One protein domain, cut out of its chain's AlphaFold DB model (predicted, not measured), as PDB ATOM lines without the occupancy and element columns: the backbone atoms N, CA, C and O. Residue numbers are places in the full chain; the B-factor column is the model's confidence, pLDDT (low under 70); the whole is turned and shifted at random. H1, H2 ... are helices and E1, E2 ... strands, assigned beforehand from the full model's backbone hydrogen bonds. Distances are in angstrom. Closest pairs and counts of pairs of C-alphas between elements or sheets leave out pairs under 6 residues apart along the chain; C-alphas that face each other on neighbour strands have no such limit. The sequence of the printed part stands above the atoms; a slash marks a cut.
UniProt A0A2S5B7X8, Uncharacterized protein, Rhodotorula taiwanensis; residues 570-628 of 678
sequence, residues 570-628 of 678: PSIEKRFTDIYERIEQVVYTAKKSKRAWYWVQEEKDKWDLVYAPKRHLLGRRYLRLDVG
ATOM      1  N   PRO A 570      59.641  -9.472 -30.182       73.06
ATOM      2  CA  PRO A 570      59.398  -8.969 -31.537       73.06
ATOM      3  C   PRO A 570      58.426  -9.818 -32.368       73.06
ATOM      4  O   PRO A 570      57.785  -9.302 -33.281       73.06
ATOM      5  N   SER A 571      58.271 -11.111 -32.064       65.69
ATOM      6  CA  SER A 571      57.275 -11.977 -32.705       65.69
ATOM      7  C   SER A 571      55.842 -11.669 -32.258       65.69
ATOM      8  O   SER A 571      54.910 -11.809 -33.053       65.69
ATOM      9  N   ILE A 572      55.651 -11.211 -31.016       69.38
ATOM     10  CA  ILE A 572      54.350 -10.788 -30.490       69.38
ATOM     11  C   ILE A 572      54.049  -9.355 -30.939       69.38
ATOM     12  O   ILE A 572      52.932  -9.093 -31.376       69.38
ATOM     13  N   GLU A 573      55.042  -8.457 -30.914       71.75
ATOM     14  CA  GLU A 573      54.908  -7.117 -31.498       71.75
ATOM     15  C   GLU A 573      54.495  -7.216 -32.971       71.75
ATOM     16  O   GLU A 573      53.456  -6.674 -33.345       71.75
ATOM     17  N   LYS A 574      55.210  -8.023 -33.772       75.50
ATOM     18  CA  LYS A 574      54.840  -8.285 -35.167       75.50
ATOM     19  C   LYS A 574      53.418  -8.836 -35.297       75.50
ATOM     20  O   LYS A 574      52.678  -8.359 -36.145       75.50
ATOM     21  N   ARG A 575      52.998  -9.803 -34.469       66.81
ATOM     22  CA  ARG A 575      51.613 -10.318 -34.512       66.81
ATOM     23  C   ARG A 575      50.581  -9.222 -34.253       66.81
ATOM     24  O   ARG A 575      49.536  -9.232 -34.897       66.81
ATOM     25  N   PHE A 576      50.856  -8.276 -33.354       72.19
ATOM     26  CA  PHE A 576      49.983  -7.119 -33.171       72.19
ATOM     27  C   PHE A 576      50.009  -6.172 -34.377       72.19
ATOM     28  O   PHE A 576      48.943  -5.684 -34.744       72.19
ATOM     29  N   THR A 577      51.156  -5.963 -35.036       72.12
ATOM     30  CA  THR A 577      51.239  -5.187 -36.288       72.12
ATOM     31  C   THR A 577      50.441  -5.861 -37.406       72.12
ATOM     32  O   THR A 577      49.563  -5.232 -37.985       72.12
ATOM     33  N   ASP A 578      50.663  -7.159 -37.643       71.62
ATOM     34  CA  ASP A 578      49.977  -7.969 -38.661       71.62
ATOM     35  C   ASP A 578      48.442  -7.956 -38.453       71.62
ATOM     36  O   ASP A 578      47.669  -7.918 -39.413       71.62
ATOM     37  N   ILE A 579      47.975  -7.968 -37.194       70.94
ATOM     38  CA  ILE A 579      46.551  -7.833 -36.841       70.94
ATOM     39  C   ILE A 579      46.055  -6.398 -37.067       70.94
ATOM     40  O   ILE A 579      44.970  -6.214 -37.618       70.94
ATOM     41  N   TYR A 580      46.825  -5.388 -36.657       71.31
ATOM     42  CA  TYR A 580      46.437  -3.982 -36.752       71.31
ATOM     43  C   TYR A 580      46.355  -3.505 -38.207       71.31
ATOM     44  O   TYR A 580      45.313  -2.994 -38.609       71.31
ATOM     45  N   GLU A 581      47.370  -3.781 -39.032       77.69
ATOM     46  CA  GLU A 581      47.344  -3.500 -40.475       77.69
ATOM     47  C   GLU A 581      46.156  -4.188 -41.160       77.69
ATOM     48  O   GLU A 581      45.509  -3.611 -42.035       77.69
ATOM     49  N   ARG A 582      45.816  -5.417 -40.747       71.69
ATOM     50  CA  ARG A 582      44.653  -6.137 -41.277       71.69
ATOM     51  C   ARG A 582      43.330  -5.491 -40.854       71.69
ATOM     52  O   ARG A 582      42.399  -5.478 -41.657       71.69
ATOM     53  N   ILE A 583      43.241  -4.929 -39.647       74.25
ATOM     54  CA  ILE A 583      42.085  -4.138 -39.194       74.25
ATOM     55  C   ILE A 583      42.005  -2.810 -39.960       74.25
ATOM     56  O   ILE A 583      40.925  -2.465 -40.433       74.25
ATOM     57  N   GLU A 584      43.114  -2.095 -40.166       75.19
ATOM     58  CA  GLU A 584      43.135  -0.862 -40.966       75.19
ATOM     59  C   GLU A 584      42.732  -1.115 -42.425       75.19
ATOM     60  O   GLU A 584      41.887  -0.401 -42.960       75.19
ATOM     61  N   GLN A 585      43.253  -2.167 -43.066       77.31
ATOM     62  CA  GLN A 585      42.854  -2.560 -44.424       77.31
ATOM     63  C   GLN A 585      41.355  -2.891 -44.504       77.31
ATOM     64  O   GLN A 585      40.679  -2.519 -45.469       77.31
ATOM     65  N   VAL A 586      40.810  -3.545 -43.475       71.81
ATOM     66  CA  VAL A 586      39.375  -3.822 -43.322       71.81
ATOM     67  C   VAL A 586      38.558  -2.538 -43.170       71.81
ATOM     68  O   VAL A 586      37.583  -2.348 -43.891       71.81
ATOM     69  N   VAL A 587      38.958  -1.623 -42.286       76.94
ATOM     70  CA  VAL A 587      38.248  -0.356 -42.048       76.94
ATOM     71  C   VAL A 587      38.335   0.562 -43.272       76.94
ATOM     72  O   VAL A 587      37.330   1.152 -43.671       76.94
ATOM     73  N   TYR A 588      39.488   0.621 -43.941       79.50
ATOM     74  CA  TYR A 588      39.679   1.369 -45.183       79.50
ATOM     75  C   TYR A 588      38.822   0.810 -46.326       79.50
ATOM     76  O   TYR A 588      38.141   1.570 -47.018       79.50
ATOM     77  N   THR A 589      38.799  -0.514 -46.520       77.06
ATOM     78  CA  THR A 589      37.923  -1.134 -47.529       77.06
ATOM     79  C   THR A 589      36.443  -1.014 -47.164       77.06
ATOM     80  O   THR A 589      35.619  -0.872 -48.068       77.06
ATOM     81  N   ALA A 590      36.087  -0.953 -45.876       73.94
ATOM     82  CA  ALA A 590      34.741  -0.629 -45.413       73.94
ATOM     83  C   ALA A 590      34.327   0.811 -45.756       73.94
ATOM     84  O   ALA A 590      33.381   0.972 -46.533       73.94
ATOM     85  N   LYS A 591      35.063   1.840 -45.295       78.56
ATOM     86  CA  LYS A 591      34.772   3.252 -45.630       78.56
ATOM     87  C   LYS A 591      34.695   3.452 -47.148       78.56
ATOM     88  O   LYS A 591      33.688   3.924 -47.669       78.56
ATOM     89  N   LYS A 592      35.702   2.972 -47.889       80.12
ATOM     90  CA  LYS A 592      35.784   3.101 -49.356       80.12
ATOM     91  C   LYS A 592      34.646   2.417 -50.120       80.12
ATOM     92  O   LYS A 592      34.368   2.796 -51.254       80.12
ATOM     93  N   SER A 593      34.010   1.397 -49.545       78.94
ATOM     94  CA  SER A 593      32.938   0.659 -50.218       78.94
ATOM     95  C   SER A 593      31.527   1.173 -49.900       78.94
ATOM     96  O   SER A 593      30.585   0.654 -50.502       78.94
ATOM     97  N   LYS A 594      31.374   2.169 -48.999       80.62
ATOM     98  CA  LYS A 594      30.087   2.677 -48.456       80.62
ATOM     99  C   LYS A 594      29.079   1.544 -48.188       80.62
ATOM    100  O   LYS A 594      27.915   1.583 -48.583       80.62
ATOM    101  N   ARG A 595      29.566   0.468 -47.565       76.12
ATOM    102  CA  ARG A 595      28.854  -0.804 -47.380       76.12
ATOM    103  C   ARG A 595      29.025  -1.291 -45.951       76.12
ATOM    104  O   ARG A 595      30.118  -1.229 -45.403       76.12
ATOM    105  N   ALA A 596      27.954  -1.822 -45.367       80.12
ATOM    106  CA  ALA A 596      28.018  -2.426 -44.040       80.12
ATOM    107  C   ALA A 596      28.808  -3.745 -44.083       80.12
ATOM    108  O   ALA A 596      28.491  -4.639 -44.873       80.12
ATOM    109  N   TRP A 597      29.802  -3.861 -43.206       82.62
ATOM    110  CA  TRP A 597      30.566  -5.085 -42.969       82.62
ATOM    111  C   TRP A 597      30.108  -5.753 -41.675       82.62
ATOM    112  O   TRP A 597      29.568  -5.099 -40.780       82.62
ATOM    113  N   TYR A 598      30.300  -7.067 -41.581       84.44
ATOM    114  CA  TYR A 598      29.848  -7.853 -40.440       84.44
ATOM    115  C   TYR A 598      30.908  -8.881 -40.060       84.44
ATOM    116  O   TYR A 598      31.389  -9.625 -40.912       84.44
ATOM    117  N   TRP A 599      31.232  -8.961 -38.773       84.88
ATOM    118  CA  TRP A 599      31.895 -10.131 -38.211       84.88
ATOM    119  C   TRP A 599      30.842 -11.217 -38.034       84.88
ATOM    120  O   TRP A 599      29.865 -11.015 -37.316       84.88
ATOM    121  N   VAL A 600      31.017 -12.350 -38.703       86.56
ATOM    122  CA  VAL A 600      30.085 -13.476 -38.710       86.56
ATOM    123  C   VAL A 600      30.746 -14.650 -38.002       86.56
ATOM    124  O   VAL A 600      31.836 -15.078 -38.368       86.56
ATOM    125  N   GLN A 601      30.083 -15.172 -36.976       88.38
ATOM    126  CA  GLN A 601      30.545 -16.344 -36.243       88.38
ATOM    127  C   GLN A 601      30.136 -17.598 -37.031       88.38
ATOM    128  O   GLN A 601      28.961 -17.975 -37.018       88.38
ATOM    129  N   GLU A 602      31.077 -18.201 -37.763       82.75
ATOM    130  CA  GLU A 602      30.838 -19.457 -38.493       82.75
ATOM    131  C   GLU A 602      30.911 -20.672 -37.565       82.75
ATOM    132  O   GLU A 602      30.060 -21.557 -37.630       82.75
ATOM    133  N   GLU A 603      31.879 -20.671 -36.650       87.31
ATOM    134  CA  GLU A 603      32.056 -21.700 -35.625       87.31
ATOM    135  C   GLU A 603      32.127 -21.044 -34.245       87.31
ATOM    136  O   GLU A 603      32.322 -19.834 -34.124       87.31
ATOM    137  N   LYS A 604      31.975 -21.833 -33.175       81.00
ATOM    138  CA  LYS A 604      31.852 -21.318 -31.800       81.00
ATOM    139  C   LYS A 604      32.961 -20.328 -31.419       81.00
ATOM    140  O   LYS A 604      32.680 -19.353 -30.728       81.00
ATOM    141  N   ASP A 605      34.177 -20.556 -31.896       79.94
ATOM    142  CA  ASP A 605      35.360 -19.780 -31.533       79.94
ATOM    143  C   ASP A 605      36.049 -19.148 -32.781       79.94
ATOM    144  O   ASP A 605      37.139 -18.591 -32.674       79.94
ATOM    145  N   LYS A 606      35.384 -19.167 -33.958       79.94
ATOM    146  CA  LYS A 606      35.854 -18.604 -35.247       79.94
ATOM    147  C   LYS A 606      34.935 -17.476 -35.732       79.94
ATOM    148  O   LYS A 606      33.741 -17.686 -35.947       79.94
ATOM    149  N   TRP A 607      35.514 -16.293 -35.940       83.81
ATOM    150  CA  TRP A 607      34.831 -15.116 -36.481       83.81
ATOM    151  C   TRP A 607      35.459 -14.702 -37.809       83.81
ATOM    152  O   TRP A 607      36.620 -14.300 -37.852       83.81
ATOM    153  N   ASP A 608      34.673 -14.747 -38.880       82.50
ATOM    154  CA  ASP A 608      35.089 -14.316 -40.209       82.50
ATOM    155  C   ASP A 608      34.447 -12.974 -40.540       82.50
ATOM    156  O   ASP A 608      33.251 -12.759 -40.330       82.50
ATOM    157  N   LEU A 609      35.237 -12.047 -41.071       81.69
ATOM    158  CA  LEU A 609      34.715 -10.774 -41.538       81.69
ATOM    159  C   LEU A 609      34.148 -10.940 -42.953       81.69
ATOM    160  O   LEU A 609      34.885 -11.216 -43.900       81.69
ATOM    161  N   VAL A 610      32.844 -10.712 -43.107       82.94
ATOM    162  CA  VAL A 610      32.123 -10.906 -44.366       82.94
ATOM    163  C   VAL A 610      31.458  -9.603 -44.810       82.94
ATOM    164  O   VAL A 610      30.682  -8.988 -44.073       82.94
ATOM    165  N   TYR A 611      31.692  -9.211 -46.066       81.00
ATOM    166  CA  TYR A 611      30.803  -8.276 -46.752       81.00
ATOM    167  C   TYR A 611      29.503  -9.010 -47.119       81.00
ATOM    168  O   TYR A 611      29.445  -9.767 -48.088       81.00
ATOM    169  N   ALA A 612      28.459  -8.804 -46.316       70.12
ATOM    170  CA  ALA A 612      27.198  -9.532 -46.414       70.12
ATOM    171  C   ALA A 612      26.003  -8.578 -46.598       70.12
ATOM    172  O   ALA A 612      25.722  -7.760 -45.720       70.12
ATOM    173  N   PRO A 613      25.205  -8.712 -47.676       69.12
ATOM    174  CA  PRO A 613      23.845  -8.182 -47.682       69.12
ATOM    175  C   PRO A 613      23.061  -8.807 -46.519       69.12
ATOM    176  O   PRO A 613      23.156 -10.018 -46.319       69.12
ATOM    177  N   LYS A 614      22.243  -8.027 -45.790       69.00
ATOM    178  CA  LYS A 614      21.560  -8.453 -44.539       69.00
ATOM    179  C   LYS A 614      20.867  -9.831 -44.604       69.00
ATOM    180  O   LYS A 614      20.770 -10.512 -43.591       69.00
ATOM    181  N   ARG A 615      20.421 -10.269 -45.789       76.19
ATOM    182  CA  ARG A 615      19.815 -11.595 -46.032       76.19
ATOM    183  C   ARG A 615      20.760 -12.781 -45.766       76.19
ATOM    184  O   ARG A 615      20.285 -13.816 -45.323       76.19
ATOM    185  N   HIS A 616      22.071 -12.638 -45.981       71.50
ATOM    186  CA  HIS A 616      23.064 -13.707 -45.758       71.50
ATOM    187  C   HIS A 616      23.437 -13.907 -44.278       71.50
ATOM    188  O   HIS A 616      24.125 -14.864 -43.938       71.50
ATOM    189  N   LEU A 617      22.979 -13.015 -43.396       79.00
ATOM    190  CA  LEU A 617      23.222 -13.076 -41.953       79.00
ATOM    191  C   LEU A 617      22.132 -13.854 -41.196       79.00
ATOM    192  O   LEU A 617      22.285 -14.150 -40.012       79.00
ATOM    193  N   LEU A 618      21.018 -14.178 -41.862       78.88
ATOM    194  CA  LEU A 618      19.871 -14.844 -41.249       78.88
ATOM    195  C   LEU A 618      20.259 -16.239 -40.733       78.88
ATOM    196  O   LEU A 618      20.724 -17.090 -41.486       78.88
ATOM    197  N   GLY A 619      20.056 -16.469 -39.434       83.31
ATOM    198  CA  GLY A 619      20.385 -17.728 -38.758       83.31
ATOM    199  C   GLY A 619      21.832 -17.853 -38.263       83.31
ATOM    200  O   GLY A 619      22.123 -18.789 -37.522       83.31
ATOM    201  N   ARG A 620      22.723 -16.911 -38.601       85.62
ATOM    202  CA  ARG A 620      24.090 -16.836 -38.055       85.62
ATOM    203  C   ARG A 620      24.162 -15.807 -36.923       85.62
ATOM    204  O   ARG A 620      23.365 -14.871 -36.870       85.62
ATOM    205  N   ARG A 621      25.132 -15.952 -36.017       85.19
ATOM    206  CA  ARG A 621      25.496 -14.876 -35.080       85.19
ATOM    207  C   ARG A 621      26.413 -13.895 -35.799       85.19
ATOM    208  O   ARG A 621      27.337 -14.315 -36.492       85.19
ATOM    209  N   TYR A 622      26.156 -12.603 -35.637       86.12
ATOM    210  CA  TYR A 622      26.960 -11.562 -36.259       86.12
ATOM    211  C   TYR A 622      27.045 -10.305 -35.393       86.12
ATOM    212  O   TYR A 622      26.134 -10.001 -34.622       86.12
ATOM    213  N   LEU A 623      28.132  -9.561 -35.570       83.19
ATOM    214  CA  LEU A 623      28.324  -8.201 -35.078       83.19
ATOM    215  C   LEU A 623      28.460  -7.291 -36.301       83.19
ATOM    216  O   LEU A 623      29.256  -7.575 -37.199       83.19
ATOM    217  N   ARG A 624      27.671  -6.215 -36.371       82.00
ATOM    218  CA  ARG A 624      27.840  -5.194 -37.412       82.00
ATOM    219  C   ARG A 624      29.102  -4.398 -37.098       82.00
ATOM    220  O   ARG A 624      29.273  -3.937 -35.974       82.00
ATOM    221  N   LEU A 625      29.972  -4.241 -38.090       80.50
ATOM    222  CA  LEU A 625      31.072  -3.294 -38.017       80.50
ATOM    223  C   LEU A 625      30.514  -1.926 -38.415       80.50
ATOM    224  O   LEU A 625      30.505  -1.563 -39.593       80.50
ATOM    225  N   ASP A 626      29.998  -1.200 -37.426       73.62
ATOM    226  CA  ASP A 626      29.623   0.206 -37.561       73.62
ATOM    227  C   ASP A 626      30.892   1.066 -37.605       73.62
ATOM    228  O   ASP A 626      31.258   1.763 -36.663       73.62
ATOM    229  N   VAL A 627      31.597   0.962 -38.735       70.19
ATOM    230  CA  VAL A 627      32.591   1.953 -39.138       70.19
ATOM    231  C   VAL A 627      31.831   3.250 -39.360       70.19
ATOM    232  O   VAL A 627      30.971   3.289 -40.241       70.19
ATOM    233  N   GLY A 628      32.144   4.274 -38.563       57.72
ATOM    234  CA  GLY A 628      31.530   5.590 -38.683       57.72
ATOM    235  C   GLY A 628      31.548   6.058 -40.134       57.72
ATOM    236  O   GLY A 628      32.614   6.172 -40.747       57.72
TER     237      GLY A 628
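AT A GLANCE: This is residues 570 to 628 of the 678 residues of an uncharacterized protein of Rhodotorula taiwanensis (UniProt A0A2S5B7X8). A small antiparallel sheet, ordered E2 - E1 - E3, has long helix H1 sticking out from it as an arm, with residues 570 to 585 free, while tiny H2 only grazes the sheet. The 59 printed residues run H1, E1, E2, H2, E3, of mixed class; the whole is loose, radius of gyration of the C-alphas 13.1 A, and flat, spanning 42 by 30 by 13 A.

IN THESE COORDINATES: E1 is residues 597 to 603, 18.2 A; E2 606 to 610; E3 621 to 625, ending at C-alpha (31.072, -3.294, -38.017). H1, residues 570 to 593, 33.8 A, begins at C-alpha (59.398, -8.969, -31.537). H2 is residues 614 to 617.

HOW THE PARTS SIT: Hairpin E1 and E2 has N 600 and O 608 2.8 A apart; E1 and E3 have N 599 and O 623 at 2.9 A. E2, H2, E3 form a split strand-helix-strand unit, two strands that run the same way in one sheet with a helix between them along the chain and E1 between them in the sheet, its crossover right-handed. H1 only grazes the sheet, closest C-alphas Ala 590 and Trp 597, 6.6 A; H2 only grazes it too. In H1 every O i to N i+4 pair is within hydrogen-bond range; H2 is too short for one.

THE WHOLE: The printed part has no cut; the four links are tight. Residues 571 to 572, 575, 613 to 614 and 628 are under pLDDT 70.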